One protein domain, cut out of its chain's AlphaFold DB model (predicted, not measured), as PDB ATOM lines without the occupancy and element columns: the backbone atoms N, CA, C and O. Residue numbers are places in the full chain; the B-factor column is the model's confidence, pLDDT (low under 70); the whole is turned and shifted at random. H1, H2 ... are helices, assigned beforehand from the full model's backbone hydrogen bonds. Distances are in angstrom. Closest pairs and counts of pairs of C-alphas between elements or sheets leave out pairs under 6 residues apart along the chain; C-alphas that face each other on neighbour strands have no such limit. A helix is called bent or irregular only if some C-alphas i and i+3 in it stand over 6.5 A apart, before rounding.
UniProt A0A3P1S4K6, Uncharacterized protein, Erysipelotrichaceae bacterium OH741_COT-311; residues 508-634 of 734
ATOM      1  N   VAL A 508      33.888  11.988   6.645       75.25
ATOM      2  CA  VAL A 508      34.607  12.346   5.408       75.25
ATOM      3  C   VAL A 508      35.902  11.560   5.191       75.25
ATOM      4  O   VAL A 508      36.124  11.063   4.094       75.25
ATOM      5  N   THR A 509      36.730  11.376   6.222       72.06
ATOM      6  CA  THR A 509      37.989  10.622   6.118       72.06
ATOM      7  C   THR A 509      37.792   9.135   5.792       72.06
ATOM      8  O   THR A 509      38.496   8.605   4.940       72.06
ATOM      9  N   ILE A 510      36.847   8.450   6.446       71.56
ATOM     10  CA  ILE A 510      36.648   6.992   6.313       71.56
ATOM     11  C   ILE A 510      35.971   6.659   4.976       71.56
ATOM     12  O   ILE A 510      36.374   5.720   4.290       71.56
ATOM     13  N   VAL A 511      34.972   7.457   4.585       83.25
ATOM     14  CA  VAL A 511      34.281   7.299   3.295       83.25
ATOM     15  C   VAL A 511      35.173   7.792   2.152       83.25
ATOM     16  O   VAL A 511      35.346   7.092   1.162       83.25
ATOM     17  N   GLY A 512      35.844   8.935   2.311       86.50
ATOM     18  CA  GLY A 512      36.795   9.467   1.332       86.50
ATOM     19  C   GLY A 512      37.950   8.508   1.028       86.50
ATOM     20  O   GLY A 512      38.298   8.341  -0.137       86.50
ATOM     21  N   LEU A 513      38.493   7.807   2.032       82.12
ATOM     22  CA  LEU A 513      39.475   6.736   1.809       82.12
ATOM     23  C   LEU A 513      38.888   5.547   1.033       82.12
ATOM     24  O   LEU A 513      39.550   5.041   0.130       82.12
ATOM     25  N   GLY A 514      37.645   5.143   1.312       88.94
ATOM     26  CA  GLY A 514      36.952   4.107   0.538       88.94
ATOM     27  C   GLY A 514      36.707   4.497  -0.925       88.94
ATOM     28  O   GLY A 514      36.853   3.670  -1.823       88.94
ATOM     29  N   TYR A 515      36.430   5.776  -1.196       92.81
ATOM     30  CA  TYR A 515      36.391   6.309  -2.560       92.81
ATOM     31  C   TYR A 515      37.781   6.343  -3.212       92.81
ATOM     32  O   TYR A 515      37.908   5.927  -4.360       92.81
ATOM     33  N   VAL A 516      38.828   6.787  -2.504       90.88
ATOM     34  CA  VAL A 516      40.218   6.741  -3.005       90.88
ATOM     35  C   VAL A 516      40.598   5.311  -3.397       90.88
ATOM     36  O   VAL A 516      41.107   5.113  -4.499       90.88
ATOM     37  N   GLN A 517      40.293   4.315  -2.560       90.19
ATOM     38  CA  GLN A 517      40.523   2.906  -2.883       90.19
ATOM     39  C   GLN A 517      39.768   2.480  -4.143       90.19
ATOM     40  O   GLN A 517      40.387   2.022  -5.102       90.19
ATOM     41  N   TYR A 518      38.448   2.680  -4.169       92.88
ATOM     42  CA  TYR A 518      37.606   2.244  -5.279       92.88
ATOM     43  C   TYR A 518      38.042   2.853  -6.624       92.88
ATOM     44  O   TYR A 518      38.128   2.146  -7.631       92.88
ATOM     45  N   LEU A 519      38.390   4.147  -6.632       93.00
ATOM     46  CA  LEU A 519      38.922   4.842  -7.806       93.00
ATOM     47  C   LEU A 519      40.260   4.240  -8.280       93.00
ATOM     48  O   LEU A 519      40.448   4.062  -9.480       93.00
ATOM     49  N   VAL A 520      41.174   3.892  -7.364       90.06
ATOM     50  CA  VAL A 520      42.496   3.309  -7.682       90.06
ATOM     51  C   VAL A 520      42.398   1.857  -8.171       90.06
ATOM     52  O   VAL A 520      43.090   1.470  -9.118       90.06
ATOM     53  N   GLU A 521      41.518   1.050  -7.576       90.12
ATOM     54  CA  GLU A 521      41.259  -0.337  -7.987       90.12
ATOM     55  C   GLU A 521      40.753  -0.423  -9.438       90.12
ATOM     56  O   GLU A 521      41.161  -1.307 -10.196       90.12
ATOM     57  N   HIS A 522      39.904   0.524  -9.847       90.56
ATOM     58  CA  HIS A 522      39.250   0.530 -11.159       90.56
ATOM     59  C   HIS A 522      39.962   1.399 -12.211       90.56
ATOM     60  O   HIS A 522      39.627   1.320 -13.391       90.56
ATOM     61  N   PHE A 523      40.976   2.175 -11.815       88.31
ATOM     62  CA  PHE A 523      41.686   3.155 -12.647       88.31
ATOM     63  C   PHE A 523      42.189   2.616 -13.999       88.31
ATOM     64  O   PHE A 523      42.075   3.282 -15.027       88.31
ATOM     65  N   GLU A 524      42.727   1.394 -14.014       85.00
ATOM     66  CA  GLU A 524      43.348   0.799 -15.211       85.00
ATOM     67  C   GLU A 524      42.389  -0.028 -16.066       85.00
ATOM     68  O   GLU A 524      42.813  -0.649 -17.039       85.00
ATOM     69  N   LYS A 525      41.091  -0.039 -15.748       89.25
ATOM     70  CA  LYS A 525      40.109  -0.724 -16.590       89.25
ATOM     71  C   LYS A 525      40.143  -0.111 -18.010       89.25
ATOM     72  O   LYS A 525      40.304   1.110 -18.148       89.25
ATOM     73  N   PRO A 526      40.096  -0.933 -19.073       86.69
ATOM     74  CA  PRO A 526      40.342  -0.464 -20.439       86.69
ATOM     75  C   PRO A 526      39.144   0.296 -21.026       86.69
ATOM     76  O   PRO A 526      39.325   1.157 -21.879       86.69
ATOM     77  N   ASN A 527      37.939   0.058 -20.506       88.38
ATOM     78  CA  ASN A 527      36.698   0.752 -20.859       88.38
ATOM     79  C   ASN A 527      36.500   2.112 -20.151       88.38
ATOM     80  O   ASN A 527      35.403   2.666 -20.163       88.38
ATOM     81  N   ILE A 528      37.548   2.671 -19.532       89.56
ATOM     82  CA  ILE A 528      37.516   3.996 -18.893       89.56
ATOM     83  C   ILE A 528      38.152   5.033 -19.816       89.56
ATOM     84  O   ILE A 528      39.335   4.919 -20.149       89.56
ATOM     85  N   ALA A 529      37.385   6.062 -20.179       88.44
ATOM     86  CA  ALA A 529      37.840   7.133 -21.060       88.44
ATOM     87  C   ALA A 529      39.131   7.814 -20.538       88.44
ATOM     88  O   ALA A 529      39.225   8.100 -19.339       88.44
ATOM     89  N   PRO A 530      40.117   8.146 -21.397       88.25
ATOM     90  CA  PRO A 530      41.404   8.703 -20.954       88.25
ATOM     91  C   PRO A 530      41.281  10.047 -20.222       88.25
ATOM     92  O   PRO A 530      41.985  10.290 -19.243       88.25
ATOM     93  N   SER A 531      40.323  10.883 -20.630       89.44
ATOM     94  CA  SER A 531      39.953  12.124 -19.938       89.44
ATOM     95  C   SER A 531      39.477  11.870 -18.505       89.44
ATOM     96  O   SER A 531      39.920  12.548 -17.583       89.44
ATOM     97  N   LEU A 532      38.647  10.844 -18.292       92.62
ATOM     98  CA  LEU A 532      38.198  10.435 -16.960       92.62
ATOM     99  C   LEU A 532      39.348   9.852 -16.120       92.62
ATOM    100  O   LEU A 532      39.396  10.093 -14.914       92.62
ATOM    101  N   LYS A 533      40.311   9.150 -16.735       91.62
ATOM    102  CA  LYS A 533      41.542   8.741 -16.037       91.62
ATOM    103  C   LYS A 533      42.370   9.951 -15.587       91.62
ATOM    104  O   LYS A 533      42.903   9.923 -14.480       91.62
ATOM    105  N   ASP A 534      42.439  11.024 -16.377       92.06
ATOM    106  CA  ASP A 534      43.127  12.261 -15.973       92.06
ATOM    107  C   ASP A 534      42.370  13.036 -14.878       92.06
ATOM    108  O   ASP A 534      42.992  13.492 -13.916       92.06
ATOM    109  N   GLU A 535      41.033  13.102 -14.935       94.75
ATOM    110  CA  GLU A 535      40.204  13.659 -13.852       94.75
ATOM    111  C   GLU A 535      40.419  12.904 -12.525       94.75
ATOM    112  O   GLU A 535      40.668  13.519 -11.483       94.75
ATOM    113  N   ILE A 536      40.379  11.566 -12.558       94.31
ATOM    114  CA  ILE A 536      40.615  10.720 -11.379       94.31
ATOM    115  C   ILE A 536      42.053  10.885 -10.879       94.31
ATOM    116  O   ILE A 536      42.264  11.073  -9.682       94.31
ATOM    117  N   ALA A 537      43.045  10.891 -11.774       90.81
ATOM    118  CA  ALA A 537      44.433  11.139 -11.400       90.81
ATOM    119  C   ALA A 537      44.615  12.524 -10.762       90.81
ATOM    120  O   ALA A 537      45.372  12.655  -9.803       90.81
ATOM    121  N   THR A 538      43.917  13.549 -11.251       91.00
ATOM    122  CA  THR A 538      43.942  14.904 -10.683       91.00
ATOM    123  C   THR A 538      43.431  14.899  -9.244       91.00
ATOM    124  O   THR A 538      44.157  15.337  -8.348       91.00
ATOM    125  N   LEU A 539      42.243  14.332  -8.993       91.06
ATOM    126  CA  LEU A 539      41.686  14.228  -7.639       91.06
ATOM    127  C   LEU A 539      42.608  13.431  -6.705       91.06
ATOM    128  O   LEU A 539      42.903  13.888  -5.602       91.06
ATOM    129  N   LEU A 540      43.091  12.267  -7.152       88.00
ATOM    130  CA  LEU A 540      43.980  11.413  -6.362       88.00
ATOM    131  C   LEU A 540      45.277  12.146  -5.992       88.00
ATOM    132  O   LEU A 540      45.648  12.155  -4.822       88.00
ATOM    133  N   ASN A 541      45.913  12.838  -6.947       80.75
ATOM    134  CA  ASN A 541      47.070  13.692  -6.668       80.75
ATOM    135  C   ASN A 541      46.731  14.781  -5.632       80.75
ATOM    136  O   ASN A 541      47.480  14.960  -4.673       80.75
ATOM    137  N   GLU A 542      45.609  15.493  -5.786       81.12
ATOM    138  CA  GLU A 542      45.221  16.588  -4.886       81.12
ATOM    139  C   GLU A 542      44.982  16.157  -3.434       81.12
ATOM    140  O   GLU A 542      45.356  16.906  -2.525       81.12
ATOM    141  N   VAL A 543      44.387  14.981  -3.203       77.31
ATOM    142  CA  VAL A 543      44.117  14.478  -1.844       77.31
ATOM    143  C   VAL A 543      45.315  13.764  -1.212       77.31
ATOM    144  O   VAL A 543      45.391  13.711   0.017       77.31
ATOM    145  N   THR A 544      46.279  13.266  -2.004       67.00
ATOM    146  CA  THR A 544      47.457  12.550  -1.471       67.00
ATOM    147  C   THR A 544      48.729  13.391  -1.375       67.00
ATOM    148  O   THR A 544      49.457  13.250  -0.397       67.00
ATOM    149  N   ASP A 545      48.995  14.325  -2.301       62.59
ATOM    150  CA  ASP A 545      50.157  15.237  -2.186       62.59
ATOM    151  C   ASP A 545      49.985  16.272  -1.049       62.59
ATOM    152  O   ASP A 545      50.916  17.013  -0.734       62.59
ATOM    153  N   LYS A 546      48.798  16.341  -0.423       53.41
ATOM    154  CA  LYS A 546      48.432  17.314   0.627       53.41
ATOM    155  C   LYS A 546      47.794  16.673   1.876       53.41
ATOM    156  O   LYS A 546      47.110  17.378   2.610       53.41
ATOM    157  N   PHE A 547      48.007  15.364   2.082       49.28
ATOM    158  CA  PHE A 547      47.643  14.546   3.259       49.28
ATOM    159  C   PHE A 547      46.453  15.050   4.105       49.28
ATOM    160  O   PHE A 547      46.605  15.886   4.991       49.28
ATOM    161  N   PHE A 548      45.278  14.455   3.882       47.16
ATOM    162  CA  PHE A 548      44.018  14.639   4.629       47.16
ATOM    163  C   PHE A 548      43.318  16.001   4.548       47.16
ATOM    164  O   PHE A 548      42.101  16.002   4.388       47.16
ATOM    165  N   PHE A 549      44.020  17.140   4.585       48.94
ATOM    166  CA  PHE A 549      43.431  18.486   4.769       48.94
ATOM    167  C   PHE A 549      42.516  19.013   3.633       48.94
ATOM    168  O   PHE A 549      42.250  20.214   3.566       48.94
ATOM    169  N   LYS A 550      42.067  18.161   2.700       64.19
ATOM    170  CA  LYS A 550      41.248  18.544   1.534       64.19
ATOM    171  C   LYS A 550      40.108  17.590   1.170       64.19
ATOM    172  O   LYS A 550      39.321  17.983   0.312       64.19
ATOM    173  N   MET A 551      39.983  16.388   1.750       73.44
ATOM    174  CA  MET A 551      38.939  15.423   1.329       73.44
ATOM    175  C   MET A 551      37.529  16.035   1.394       73.44
ATOM    176  O   MET A 551      36.733  15.872   0.474       73.44
ATOM    177  N   ASP A 552      37.290  16.832   2.430       72.31
ATOM    178  CA  ASP A 552      36.083  17.602   2.718       72.31
ATOM    179  C   ASP A 552      35.728  18.550   1.561       72.31
ATOM    180  O   ASP A 552      34.590  18.596   1.108       72.31
ATOM    181  N   SER A 553      36.731  19.235   0.998       80.81
ATOM    182  CA  SER A 553      36.577  20.130  -0.161       80.81
ATOM    183  C   SER A 553      36.407  19.412  -1.508       80.81
ATOM    184  O   SER A 553      36.295  20.071  -2.540       80.81
ATOM    185  N   HIS A 554      36.394  18.075  -1.512       88.62
ATOM    186  CA  HIS A 554      36.270  17.237  -2.705       88.62
ATOM    187  C   HIS A 554      35.108  16.226  -2.629       88.62
ATOM    188  O   HIS A 554      35.011  15.365  -3.500       88.62
ATOM    189  N   VAL A 555      34.200  16.323  -1.645       90.25
ATOM    190  CA  VAL A 555      33.054  15.394  -1.486       90.25
ATOM    191  C   VAL A 555      32.207  15.303  -2.763       90.25
ATOM    192  O   VAL A 555      31.948  14.202  -3.248       90.25
ATOM    193  N   ALA A 556      31.857  16.441  -3.373       90.94
ATOM    194  CA  ALA A 556      31.170  16.470  -4.668       90.94
ATOM    195  C   ALA A 556      31.982  15.771  -5.776       90.94
ATOM    196  O   ALA A 556      31.448  14.951  -6.518       90.94
ATOM    197  N   THR A 557      33.291  16.035  -5.850       92.75
ATOM    198  CA  THR A 557      34.192  15.447  -6.854       92.75
ATOM    199  C   THR A 557      34.307  13.928  -6.703       92.75
ATOM    200  O   THR A 557      34.260  13.216  -7.702       92.75
ATOM    201  N   PHE A 558      34.407  13.409  -5.475       94.19
ATOM    202  CA  PHE A 558      34.422  11.969  -5.206       94.19
ATOM    203  C   PHE A 558      33.157  11.281  -5.734       94.19
ATOM    204  O   PHE A 558      33.251  10.270  -6.433       94.19
ATOM    205  N   VAL A 559      31.981  11.842  -5.438       93.69
ATOM    206  CA  VAL A 559      30.694  11.289  -5.877       93.69
ATOM    207  C   VAL A 559      30.532  11.388  -7.397       93.69
ATOM    208  O   VAL A 559      30.185  10.390  -8.030       93.69
ATOM    209  N   ASP A 560      30.861  12.526  -8.006       91.94
ATOM    210  CA  ASP A 560      30.741  12.724  -9.455       91.94
ATOM    211  C   ASP A 560      31.689  11.828 -10.261       91.94
ATOM    212  O   ASP A 560      31.264  11.208 -11.241       91.94
ATOM    213  N   LEU A 561      32.952  11.688  -9.841       93.81
ATOM    214  CA  LEU A 561      33.889  10.773 -10.499       93.81
ATOM    215  C   LEU A 561      33.480   9.310 -10.311       93.81
ATOM    216  O   LEU A 561      33.597   8.536 -11.258       93.81
ATOM    217  N   ASN A 562      32.929   8.934  -9.153       92.25
ATOM    218  CA  ASN A 562      32.370   7.599  -8.944       92.25
ATOM    219  C   ASN A 562      31.179   7.310  -9.883       92.25
ATOM    220  O   ASN A 562      31.099   6.216 -10.445       92.25
ATOM    221  N   ILE A 563      30.291   8.286 -10.119       89.94
ATOM    222  CA  ILE A 563      29.187   8.161 -11.088       89.94
ATOM    223  C   ILE A 563      29.734   8.016 -12.518       89.94
ATOM    224  O   ILE A 563      29.324   7.102 -13.237       89.94
ATOM    225  N   LYS A 564      30.680   8.873 -12.937       90.44
ATOM    226  CA  LYS A 564      31.324   8.785 -14.265       90.44
ATOM    227  C   LYS A 564      32.017   7.431 -14.472       90.44
ATOM    228  O   LYS A 564      31.836   6.805 -15.518       90.44
ATOM    229  N   LEU A 565      32.760   6.966 -13.465       90.94
ATOM    230  CA  LEU A 565      33.471   5.688 -13.454       90.94
ATOM    231  C   LEU A 565      32.503   4.510 -13.596       90.94
ATOM    232  O   LEU A 565      32.675   3.699 -14.498       90.94
ATOM    233  N   ASN A 566      31.445   4.444 -12.784       87.69
ATOM    234  CA  ASN A 566      30.463   3.357 -12.858       87.69
ATOM    235  C   ASN A 566      29.670   3.342 -14.176       87.69
ATOM    236  O   ASN A 566      29.262   2.270 -14.619       87.69
ATOM    237  N   LYS A 567      29.484   4.495 -14.836       85.06
ATOM    238  CA  LYS A 567      28.933   4.555 -16.202       85.06
ATOM    239  C   LYS A 567      29.911   3.975 -17.234       85.06
ATOM    240  O   LYS A 567      29.500   3.165 -18.056       85.06
ATOM    241  N   ASN A 568      31.202   4.316 -17.146       88.00
ATOM    242  CA  ASN A 568      32.250   3.783 -18.032       88.00
ATOM    243  C   ASN A 568      32.477   2.270 -17.828       88.00
ATOM    244  O   ASN A 568      32.582   1.527 -18.796       88.00
ATOM    245  N   LEU A 569      32.464   1.784 -16.580       86.50
ATOM    246  CA  LEU A 569      32.641   0.360 -16.248       86.50
ATOM    247  C   LEU A 569      31.576  -0.568 -16.861       86.50
ATOM    248  O   LEU A 569      31.820  -1.771 -16.944       86.50
ATOM    249  N   LYS A 570      30.419  -0.031 -17.280       82.81
ATOM    250  CA  LYS A 570      29.345  -0.764 -17.978       82.81
ATOM    251  C   LYS A 570      29.485  -0.753 -19.513       82.81
ATOM    252  O   LYS A 570      28.646  -1.349 -20.180       82.81
ATOM    253  N   LEU A 571      30.496  -0.088 -20.081       81.81
ATOM    254  CA  LEU A 571      30.763  -0.079 -21.526       81.81
ATOM    255  C   LEU A 571      31.567  -1.318 -21.952       81.81
ATOM    256  O   LEU A 571      32.467  -1.752 -21.234       81.81
ATOM    257  N   GLU A 572      31.275  -1.849 -23.140       79.31
ATOM    258  CA  GLU A 572      32.036  -2.950 -23.760       79.31
ATOM    259  C   GLU A 572      33.226  -2.460 -24.608       79.31
ATOM    260  O   GLU A 572      34.125  -3.240 -24.913       79.31
ATOM    261  N   GLU A 573      33.250  -1.180 -25.003       79.44
ATOM    262  CA  GLU A 573      34.326  -0.604 -25.822       79.44
ATOM    263  C   GLU A 573      35.572  -0.266 -24.978       79.44
ATOM    264  O   GLU A 573      35.470   0.335 -23.909       79.44
ATOM    265  N   GLU A 574      36.762  -0.616 -25.481       85.75
ATOM    266  CA  GLU A 574      38.055  -0.305 -24.853       85.75
ATOM    267  C   GLU A 574      38.731   0.921 -25.494       85.75
ATOM    268  O   GLU A 574      38.756   1.072 -26.718       85.75
ATOM    269  N   TYR A 575      39.338   1.780 -24.671       82.00
ATOM    270  CA  TYR A 575      40.041   2.987 -25.110       82.00
ATOM    271  C   TYR A 575      41.548   2.749 -25.284       82.00
ATOM    272  O   TYR A 575      42.255   2.407 -24.334       82.00
ATOM    273  N   ILE A 576      42.067   3.019 -26.486       75.62
ATOM    274  CA  ILE A 576      43.505   2.955 -26.794       75.62
ATOM    275  C   ILE A 576      44.118   4.357 -26.685       75.62
ATOM    276  O   ILE A 576      43.750   5.265 -27.430       75.62
ATOM    277  N   ILE A 577      45.082   4.530 -25.778       69.12
ATOM    278  CA  ILE A 577      45.775   5.808 -25.552       69.12
ATOM    279  C   ILE A 577      47.021   5.870 -26.439       69.12
ATOM    280  O   ILE A 577      48.031   5.232 -26.150       69.12
ATOM    281  N   ASN A 578      46.935   6.646 -27.522       69.69
ATOM    282  CA  ASN A 578      48.039   6.853 -28.470       69.69
ATOM    283  C   ASN A 578      48.850   8.131 -28.187       69.69
ATOM    284  O   ASN A 578      50.022   8.194 -28.549       69.69
ATOM    285  N   ASP A 579      48.252   9.122 -27.519       76.88
ATOM    286  CA  ASP A 579      48.939  10.315 -27.018       76.88
ATOM    287  C   ASP A 579      48.687  10.469 -25.513       76.88
ATOM    288  O   ASP A 579      47.548  10.511 -25.050       76.88
ATOM    289  N   PHE A 580      49.775  10.533 -24.747       70.00
ATOM    290  CA  PHE A 580      49.766  10.723 -23.296       70.00
ATOM    291  C   PHE A 580      49.996  12.194 -22.906       70.00
ATOM    292  O   PHE A 580      49.807  12.552 -21.746       70.00
ATOM    293  N   SER A 581      50.395  13.058 -23.846       77.44
ATOM    294  CA  SER A 581      50.688  14.473 -23.584       77.44
ATOM    295  C   SER A 581      49.429  15.299 -23.294       77.44
ATOM    296  O   SER A 581      49.486  16.242 -22.506       77.44
ATOM    297  N   ALA A 582      48.280  14.880 -23.836       82.38
ATOM    298  CA  ALA A 582      46.959  15.419 -23.514       82.38
ATOM    299  C   ALA A 582      46.466  15.066 -22.091       82.38
ATOM    300  O   ALA A 582      45.535  15.702 -21.600       82.38
ATOM    301  N   TYR A 583      47.083  14.079 -21.424       85.44
ATOM    302  CA  TYR A 583      46.644  13.533 -20.130       85.44
ATOM    303  C   TYR A 583      47.804  13.509 -19.106       85.44
ATOM    304  O   TYR A 583      48.300  12.440 -18.718       85.44
ATOM    305  N   PRO A 584      48.304  14.690 -18.686       84.62
ATOM    306  CA  PRO A 584      49.530  14.808 -17.898       84.62
ATOM    307  C   PRO A 584      49.401  14.280 -16.461       84.62
ATOM    308  O   PRO A 584      50.396  13.821 -15.895       84.62
ATOM    309  N   ASN A 585      48.209  14.307 -15.857       86.69
ATOM    310  CA  ASN A 585      47.992  13.790 -14.505       86.69
ATOM    311  C   ASN A 585      47.935  12.260 -14.520       86.69
ATOM    312  O   ASN A 585      48.564  11.620 -13.675       86.69
ATOM    313  N   TYR A 586      47.260  11.677 -15.515       84.38
ATOM    314  CA  TYR A 586      47.269  10.239 -15.795       84.38
ATOM    315  C   TYR A 586      48.698   9.734 -16.060       84.38
ATOM    316  O   TYR A 586      49.132   8.743 -15.463       84.38
ATOM    317  N   PHE A 587      49.481  10.457 -16.867       81.31
ATOM    318  CA  PHE A 587      50.881  10.118 -17.125       81.31
ATOM    319  C   PHE A 587      51.768  10.242 -15.868       81.31
ATOM    320  O   PHE A 587      52.562   9.342 -15.588       81.31
ATOM    321  N   LYS A 588      51.608  11.292 -15.043       78.88
ATOM    322  CA  LYS A 588      52.292  11.415 -13.732       78.88
ATOM    323  C   LYS A 588      51.960  10.230 -12.815       78.88
ATOM    324  O   LYS A 588      52.850   9.665 -12.177       78.88
ATOM    325  N   PHE A 589      50.680   9.863 -12.741       76.25
ATOM    326  CA  PHE A 589      50.167   8.832 -11.840       76.25
ATOM    327  C   PHE A 589      50.705   7.433 -12.179       76.25
ATOM    328  O   PHE A 589      51.136   6.704 -11.282       76.25
ATOM    329  N   THR A 590      50.730   7.093 -13.472       72.62
ATOM    330  CA  THR A 590      51.188   5.792 -13.991       72.62
ATOM    331  C   THR A 590      52.710   5.623 -13.970       72.62
ATOM    332  O   THR A 590      53.193   4.517 -13.737       72.62
ATOM    333  N   THR A 591      53.492   6.693 -14.168       66.31
ATOM    334  CA  THR A 591      54.957   6.581 -14.351       66.31
ATOM    335  C   THR A 591      55.802   6.695 -13.079       66.31
ATOM    336  O   THR A 591      56.905   6.151 -13.039       66.31
ATOM    337  N   ALA A 592      55.337   7.394 -12.037       57.53
ATOM    338  CA  ALA A 592      56.206   7.857 -10.944       57.53
ATOM    339  C   ALA A 592      55.942   7.199  -9.568       57.53
ATOM    340  O   ALA A 592      56.073   7.847  -8.528       57.53
ATOM    341  N   ASN A 593      55.557   5.916  -9.539       66.12
ATOM    342  CA  ASN A 593      55.219   5.136  -8.327       66.12
ATOM    343  C   ASN A 593      54.085   5.720  -7.447       66.12
ATOM    344  O   ASN A 593      53.855   5.227  -6.340       66.12
ATOM    345  N   TYR A 594      53.355   6.741  -7.914       68.31
ATOM    346  CA  TYR A 594      52.290   7.400  -7.144       68.31
ATOM    347  C   TYR A 594      51.184   6.422  -6.756       68.31
ATOM    348  O   TYR A 594      50.860   6.332  -5.576       68.31
ATOM    349  N   ARG A 595      50.692   5.625  -7.712       73.62
ATOM    350  CA  ARG A 595      49.706   4.567  -7.461       73.62
ATOM    351  C   ARG A 595      50.084   3.688  -6.259       73.62
ATOM    352  O   ARG A 595      49.330   3.618  -5.299       73.62
ATOM    353  N   SER A 596      51.285   3.105  -6.269       75.94
ATOM    354  CA  SER A 596      51.747   2.199  -5.207       75.94
ATOM    355  C   SER A 596      51.911   2.895  -3.849       75.94
ATOM    356  O   SER A 596      51.631   2.291  -2.813       75.94
ATOM    357  N   ARG A 597      52.297   4.183  -3.828       73.81
ATOM    358  CA  ARG A 597      52.298   5.001  -2.599       73.81
ATOM    359  C   ARG A 597      50.882   5.175  -2.044       73.81
ATOM    360  O   ARG A 597      50.704   5.063  -0.838       73.81
ATOM    361  N   ILE A 598      49.898   5.419  -2.909       76.06
ATOM    362  CA  ILE A 598      48.494   5.629  -2.526       76.06
ATOM    363  C   ILE A 598      47.864   4.316  -2.045       76.06
ATOM    364  O   ILE A 598      47.256   4.306  -0.984       76.06
ATOM    365  N   GLU A 599      48.086   3.201  -2.745       77.94
ATOM    366  CA  GLU A 599      47.647   1.860  -2.318       77.94
ATOM    367  C   GLU A 599      48.256   1.468  -0.962       77.94
ATOM    368  O   GLU A 599      47.557   0.964  -0.084       77.94
ATOM    369  N   SER A 600      49.548   1.752  -0.753       71.62
ATOM    370  CA  SER A 600      50.222   1.497   0.528       71.62
ATOM    371  C   SER A 600      49.670   2.371   1.657       71.62
ATOM    372  O   SER A 600      49.467   1.874   2.759       71.62
ATOM    373  N   PHE A 601      49.397   3.649   1.379       72.00
ATOM    374  CA  PHE A 601      48.837   4.609   2.333       72.00
ATOM    375  C   PHE A 601      47.387   4.285   2.713       72.00
ATOM    376  O   PHE A 601      47.054   4.282   3.892       72.00
ATOM    377  N   VAL A 602      46.532   3.964   1.737       73.31
ATOM    378  CA  VAL A 602      45.158   3.505   1.993       73.31
ATOM    379  C   VAL A 602      45.190   2.285   2.906       73.31
ATOM    380  O   VAL A 602      44.537   2.292   3.945       73.31
ATOM    381  N   LYS A 603      46.038   1.299   2.591       72.38
ATOM    382  CA  LYS A 603      46.220   0.099   3.408       72.38
ATOM    383  C   LYS A 603      46.789   0.392   4.799       72.38
ATOM    384  O   LYS A 603      46.404  -0.257   5.765       72.38
ATOM    385  N   GLU A 604      47.696   1.353   4.942       63.50
ATOM    386  CA  GLU A 604      48.165   1.813   6.256       63.50
ATOM    387  C   GLU A 604      46.998   2.396   7.072       63.50
ATOM    388  O   GLU A 604      46.825   2.041   8.236       63.50
ATOM    389  N   MET A 605      46.126   3.185   6.439       59.69
ATOM    390  CA  MET A 605      44.944   3.753   7.085       59.69
ATOM    391  C   MET A 605      43.842   2.725   7.385       59.69
ATOM    392  O   MET A 605      43.215   2.836   8.435       59.69
ATOM    393  N   GLU A 606      43.646   1.691   6.558       60.38
ATOM    394  CA  GLU A 606      42.781   0.538   6.881       60.38
ATOM    395  C   GLU A 606      43.206  -0.151   8.189       60.38
ATOM    396  O   GLU A 606      42.357  -0.616   8.945       60.38
ATOM    397  N   ASN A 607      44.512  -0.199   8.484       57.88
ATOM    398  CA  ASN A 607      45.043  -0.784   9.722       57.88
ATOM    399  C   ASN A 607      44.974   0.170  10.936       57.88
ATOM    400  O   ASN A 607      45.190  -0.271  12.065       57.88
ATOM    401  N   LEU A 608      44.707   1.465  10.723       48.59
ATOM    402  CA  LEU A 608      44.662   2.503  11.768       48.59
ATOM    403  C   LEU A 608      43.240   2.985  12.101       48.59
ATOM    404  O   LEU A 608      43.034   3.631  13.132       48.59
ATOM    405  N   LEU A 609      42.265   2.712  11.234       48.97
ATOM    406  CA  LEU A 609      40.879   3.163  11.349       48.97
ATOM    407  C   LEU A 609      39.919   1.993  11.614       48.97
ATOM    408  O   LEU A 609      40.298   0.826  11.658       48.97
ATOM    409  N   LEU A 610      38.637   2.323  11.793       50.69
ATOM    410  CA  LEU A 610      37.559   1.367  11.525       50.69
ATOM    411  C   LEU A 610      37.518   1.059  10.012       50.69
ATOM    412  O   LEU A 610      38.035   1.872   9.240       50.69
ATOM    413  N   PRO A 611      36.895  -0.058   9.578       68.00
ATOM    414  CA  PRO A 611      36.828  -0.428   8.166       68.00
ATOM    415  C   PRO A 611      36.412   0.741   7.267       68.00
ATOM    416  O   PRO A 611      35.436   1.442   7.551       68.00
ATOM    417  N   ILE A 612      37.175   0.954   6.194       72.56
ATOM    418  CA  ILE A 612      36.867   1.965   5.181       72.56
ATOM    419  C   ILE A 612      35.533   1.655   4.501       72.56
ATOM    420  O   ILE A 612      35.129   0.499   4.372       72.56
ATOM    421  N   GLU A 613      34.854   2.697   4.031       81.44
ATOM    422  CA  GLU A 613      33.539   2.550   3.417       81.44
ATOM    423  C   GLU A 613      33.567   2.861   1.923       81.44
ATOM    424  O   GLU A 613      33.594   4.017   1.507       81.44
ATOM    425  N   LEU A 614      33.529   1.798   1.116       88.62
ATOM    426  CA  LEU A 614      33.443   1.875  -0.342       88.62
ATOM    427  C   LEU A 614      32.122   2.546  -0.802       88.62
ATOM    428  O   LEU A 614      31.114   2.476  -0.084       88.62
ATOM    429  N   PRO A 615      32.088   3.184  -1.990       88.19
ATOM    430  CA  PRO A 615      30.866   3.744  -2.584       88.19
ATOM    431  C   PRO A 615      29.748   2.702  -2.768       88.19
ATOM    432  O   PRO A 615      30.012   1.542  -3.084       88.19
ATOM    433  N   ASP A 616      28.484   3.117  -2.619       83.25
ATOM    434  CA  ASP A 616      27.309   2.249  -2.793       83.25
ATOM    435  C   ASP A 616      27.005   2.074  -4.290       83.25
ATOM    436  O   ASP A 616      26.097   2.685  -4.858       83.25
ATOM    437  N   THR A 617      27.810   1.260  -4.973       77.88
ATOM    438  CA  THR A 617      27.660   1.009  -6.417       77.88
ATOM    439  C   THR A 617      26.394   0.218  -6.753       77.88
ATOM    440  O   THR A 617      25.904   0.280  -7.880       77.88
ATOM    441  N   SER A 618      25.799  -0.467  -5.767       68.12
ATOM    442  CA  SER A 618      24.611  -1.308  -5.949       68.12
ATOM    443  C   SER A 618      23.330  -0.511  -6.228       68.12
ATOM    444  O   SER A 618      22.308  -1.116  -6.553       68.12
ATOM    445  N   LYS A 619      23.346   0.816  -6.030       62.09
ATOM    446  CA  LYS A 619      22.165   1.697  -6.126       62.09
ATOM    447  C   LYS A 619      22.317   2.818  -7.151       62.09
ATOM    448  O   LYS A 619      21.517   3.744  -7.147       62.09
ATOM    449  N   LEU A 620      23.285   2.703  -8.063       65.62
ATOM    450  CA  LEU A 620      23.219   3.376  -9.360       65.62
ATOM    451  C   LEU A 620      22.216   2.615 -10.251       65.62
ATOM    452  O   LEU A 620      22.506   1.465 -10.601       65.62
ATOM    453  N   PRO A 621      21.065   3.211 -10.636       54.72
ATOM    454  CA  PRO A 621      20.124   2.617 -11.582       54.72
ATOM    455  C   PRO A 621      20.807   2.025 -12.819       54.72
ATOM    456  O   PRO A 621      21.803   2.557 -13.318       54.72
ATOM    457  N   ASN A 622      20.268   0.925 -13.343       52.50
ATOM    458  CA  ASN A 622      20.762   0.367 -14.603       52.50
ATOM    459  C   ASN A 622      20.359   1.223 -15.808       52.50
ATOM    460  O   ASN A 622      21.135   1.322 -16.755       52.50
ATOM    461  N   ASP A 623      19.241   1.939 -15.708       45.12
ATOM    462  CA  ASP A 623      18.680   2.792 -16.762       45.12
ATOM    463  C   ASP A 623      19.385   4.159 -16.889       45.12
ATOM    464  O   ASP A 623      18.824   5.117 -17.408       45.12
ATOM    465  N   PHE A 624      20.633   4.278 -16.420       50.16
ATOM    466  CA  PHE A 624      21.411   5.528 -16.406       50.16
ATOM    467  C   PHE A 624      22.003   5.936 -17.771       50.16
ATOM    468  O   PHE A 624      23.036   6.610 -17.836       50.16
ATOM    469  N   MET A 625      21.378   5.470 -18.850       45.09
ATOM    470  CA  MET A 625      21.906   5.442 -20.214       45.09
ATOM    471  C   MET A 625      21.242   6.478 -21.130       45.09
ATOM    472  O   MET A 625      20.891   6.175 -22.270       45.09
ATOM    473  N   GLY A 626      21.131   7.724 -20.671       42.16
ATOM    474  CA  GLY A 626      20.933   8.866 -21.555       42.16
ATOM    475  C   GLY A 626      22.133   9.031 -22.484       42.16
ATOM    476  O   GLY A 626      23.142   9.616 -22.096       42.16
ATOM    477  N   ASP A 627      22.013   8.470 -23.692       38.34
ATOM    478  CA  ASP A 627      22.867   8.641 -24.877       38.34
ATOM    479  C   ASP A 627      24.351   8.968 -24.577       38.34
ATOM    480  O   ASP A 627      24.896   9.968 -25.061       38.34
ATOM    481  N   ILE A 628      25.054   8.082 -23.849       41.38
ATOM    482  CA  ILE A 628      26.527   8.044 -23.898       41.38
ATOM    483  C   ILE A 628      26.912   7.518 -25.281       41.38
ATOM    484  O   ILE A 628      27.260   6.356 -25.479       41.38
ATOM    485  N   LYS A 629      26.836   8.411 -26.267       39.81
ATOM    486  CA  LYS A 629      27.544   8.254 -27.529       39.81
ATOM    487  C   LYS A 629      29.008   8.184 -27.153       39.81
ATOM    488  O   LYS A 629      29.563   9.193 -26.720       39.81
ATOM    489  N   ALA A 630      29.597   6.998 -27.286       36.94
ATOM    490  CA  ALA A 630      31.032   6.825 -27.181       36.94
ATOM    491  C   ALA A 630      31.677   7.900 -28.059       36.94
ATOM    492  O   ALA A 630      31.449   7.937 -29.274       36.94
ATOM    493  N   GLU A 631      32.384   8.838 -27.429       39.03
ATOM    494  CA  GLU A 631      33.030   9.917 -28.158       39.03
ATOM    495  C   GLU A 631      34.160   9.268 -28.946       39.03
ATOM    496  O   GLU A 631      35.206   8.907 -28.408       39.03
ATOM    497  N   LYS A 632      33.872   8.988 -30.219       36.16
ATOM    498  CA  LYS A 632      34.728   8.183 -31.078       36.16
ATOM    499  C   LYS A 632      35.875   9.048 -31.576       36.16
ATOM    500  O   LYS A 632      35.926   9.416 -32.748       36.16
ATOM    501  N   VAL A 633      36.785   9.366 -30.656       37.28
ATOM    502  CA  VAL A 633      38.035  10.098 -30.880       37.28
ATOM    503  C   VAL A 633      39.027   9.197 -31.623       37.28
ATOM    504  O   VAL A 633      40.138   8.917 -31.183       37.28
ATOM    505  N   THR A 634      38.631   8.750 -32.815       37.41
ATOM    506  CA  THR A 634      39.577   8.490 -33.894       37.41
ATOM    507  C   THR A 634      40.042   9.844 -34.420       37.41
ATOM    508  O   THR A 634      39.623  10.280 -35.494       37.41
TER     509      THR A 634
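Overview. This is residues 508 to 634 of the 734 residues of an uncharacterized protein of Erysipelotrichaceae bacterium OH741_COT-311 (UniProt A0A3P1S4K6). Three helices, H1, H2 and H3, make a loosely closed up-and-down bundle, their centres set as a triangle. On the side away from H3, short H4 crosses H2 and H5 packs on H1, while a long last stretch without a named element runs on from H5. The printed part has 127 residues with five named helices, H1 to H5 in chain order, and no named strand; its class is all helix. It is compact, with a radius of gyration of the C-alphas of 14.9 A, and spans 45 by 35 by 22 A.

Arrangement. Begin with the longest helix, H3, residues 551 to 568. It is irregular, with C-alphas 553 and 556 7.9 A apart, and has a kink of 38 degrees near residue 558. H2, residues 530 to 544, forms a helical hairpin with it: they touch at a shallow tilt of 25 degrees, opposite ways, and the closest C-alphas, of Val 543 and Met 551, are 6.1 A apart. H1, residues 508 to 522, touches H3 at a shallow tilt of 31 degrees, the same way; the closest C-alphas, of Val 508 and Asp 552, are 6.1 A apart. H1 and H2 are close but not clearly touching, and their tilt of 37 degrees is only just steep. Look next at H4, residues 584 to 591: it touches H2 about perpendicular, at 75 degrees, with the C-alphas of Asp 534 and Tyr 586 closest at 4.6 A. H5, residues 594 to 606, touches H1 at a steep tilt of 44 degrees, opposite ways; the closest C-alphas, of Leu 513 and Val 602, are 6.5 A apart. H3 is apart from both H4 and H5. In H1, H2, H4 and H5 every O i to N i+4 pair is within hydrogen-bond range; in H3, 12 of 14 are.

Along the chain. Find C-alpha 551 at (38.939, 15.423, 1.329); from there H3 runs 23.6 A to C-alpha 568. Go back to C-alpha 508 at (34.607, 12.346, 5.408), where H1 begins its 20.9 A; H2 covers 20.8 A. H4 is 10.5 A long, and H5 runs 18.3 A to C-alpha 606 at (42.781, 0.538, 6.881).

Size, cuts and confidence. The C-alphas farthest apart, of Leu 608 and Thr 634, are 46.3 A apart. The printed part has no cut. The link from H3 to H4, 15 residues, is long; that from H4 to H5 is tight. Mean pLDDT of the printed part is 75.1, and 38 residues are under 70, among them 544 to 550, 604 to 611 and 618 to 634.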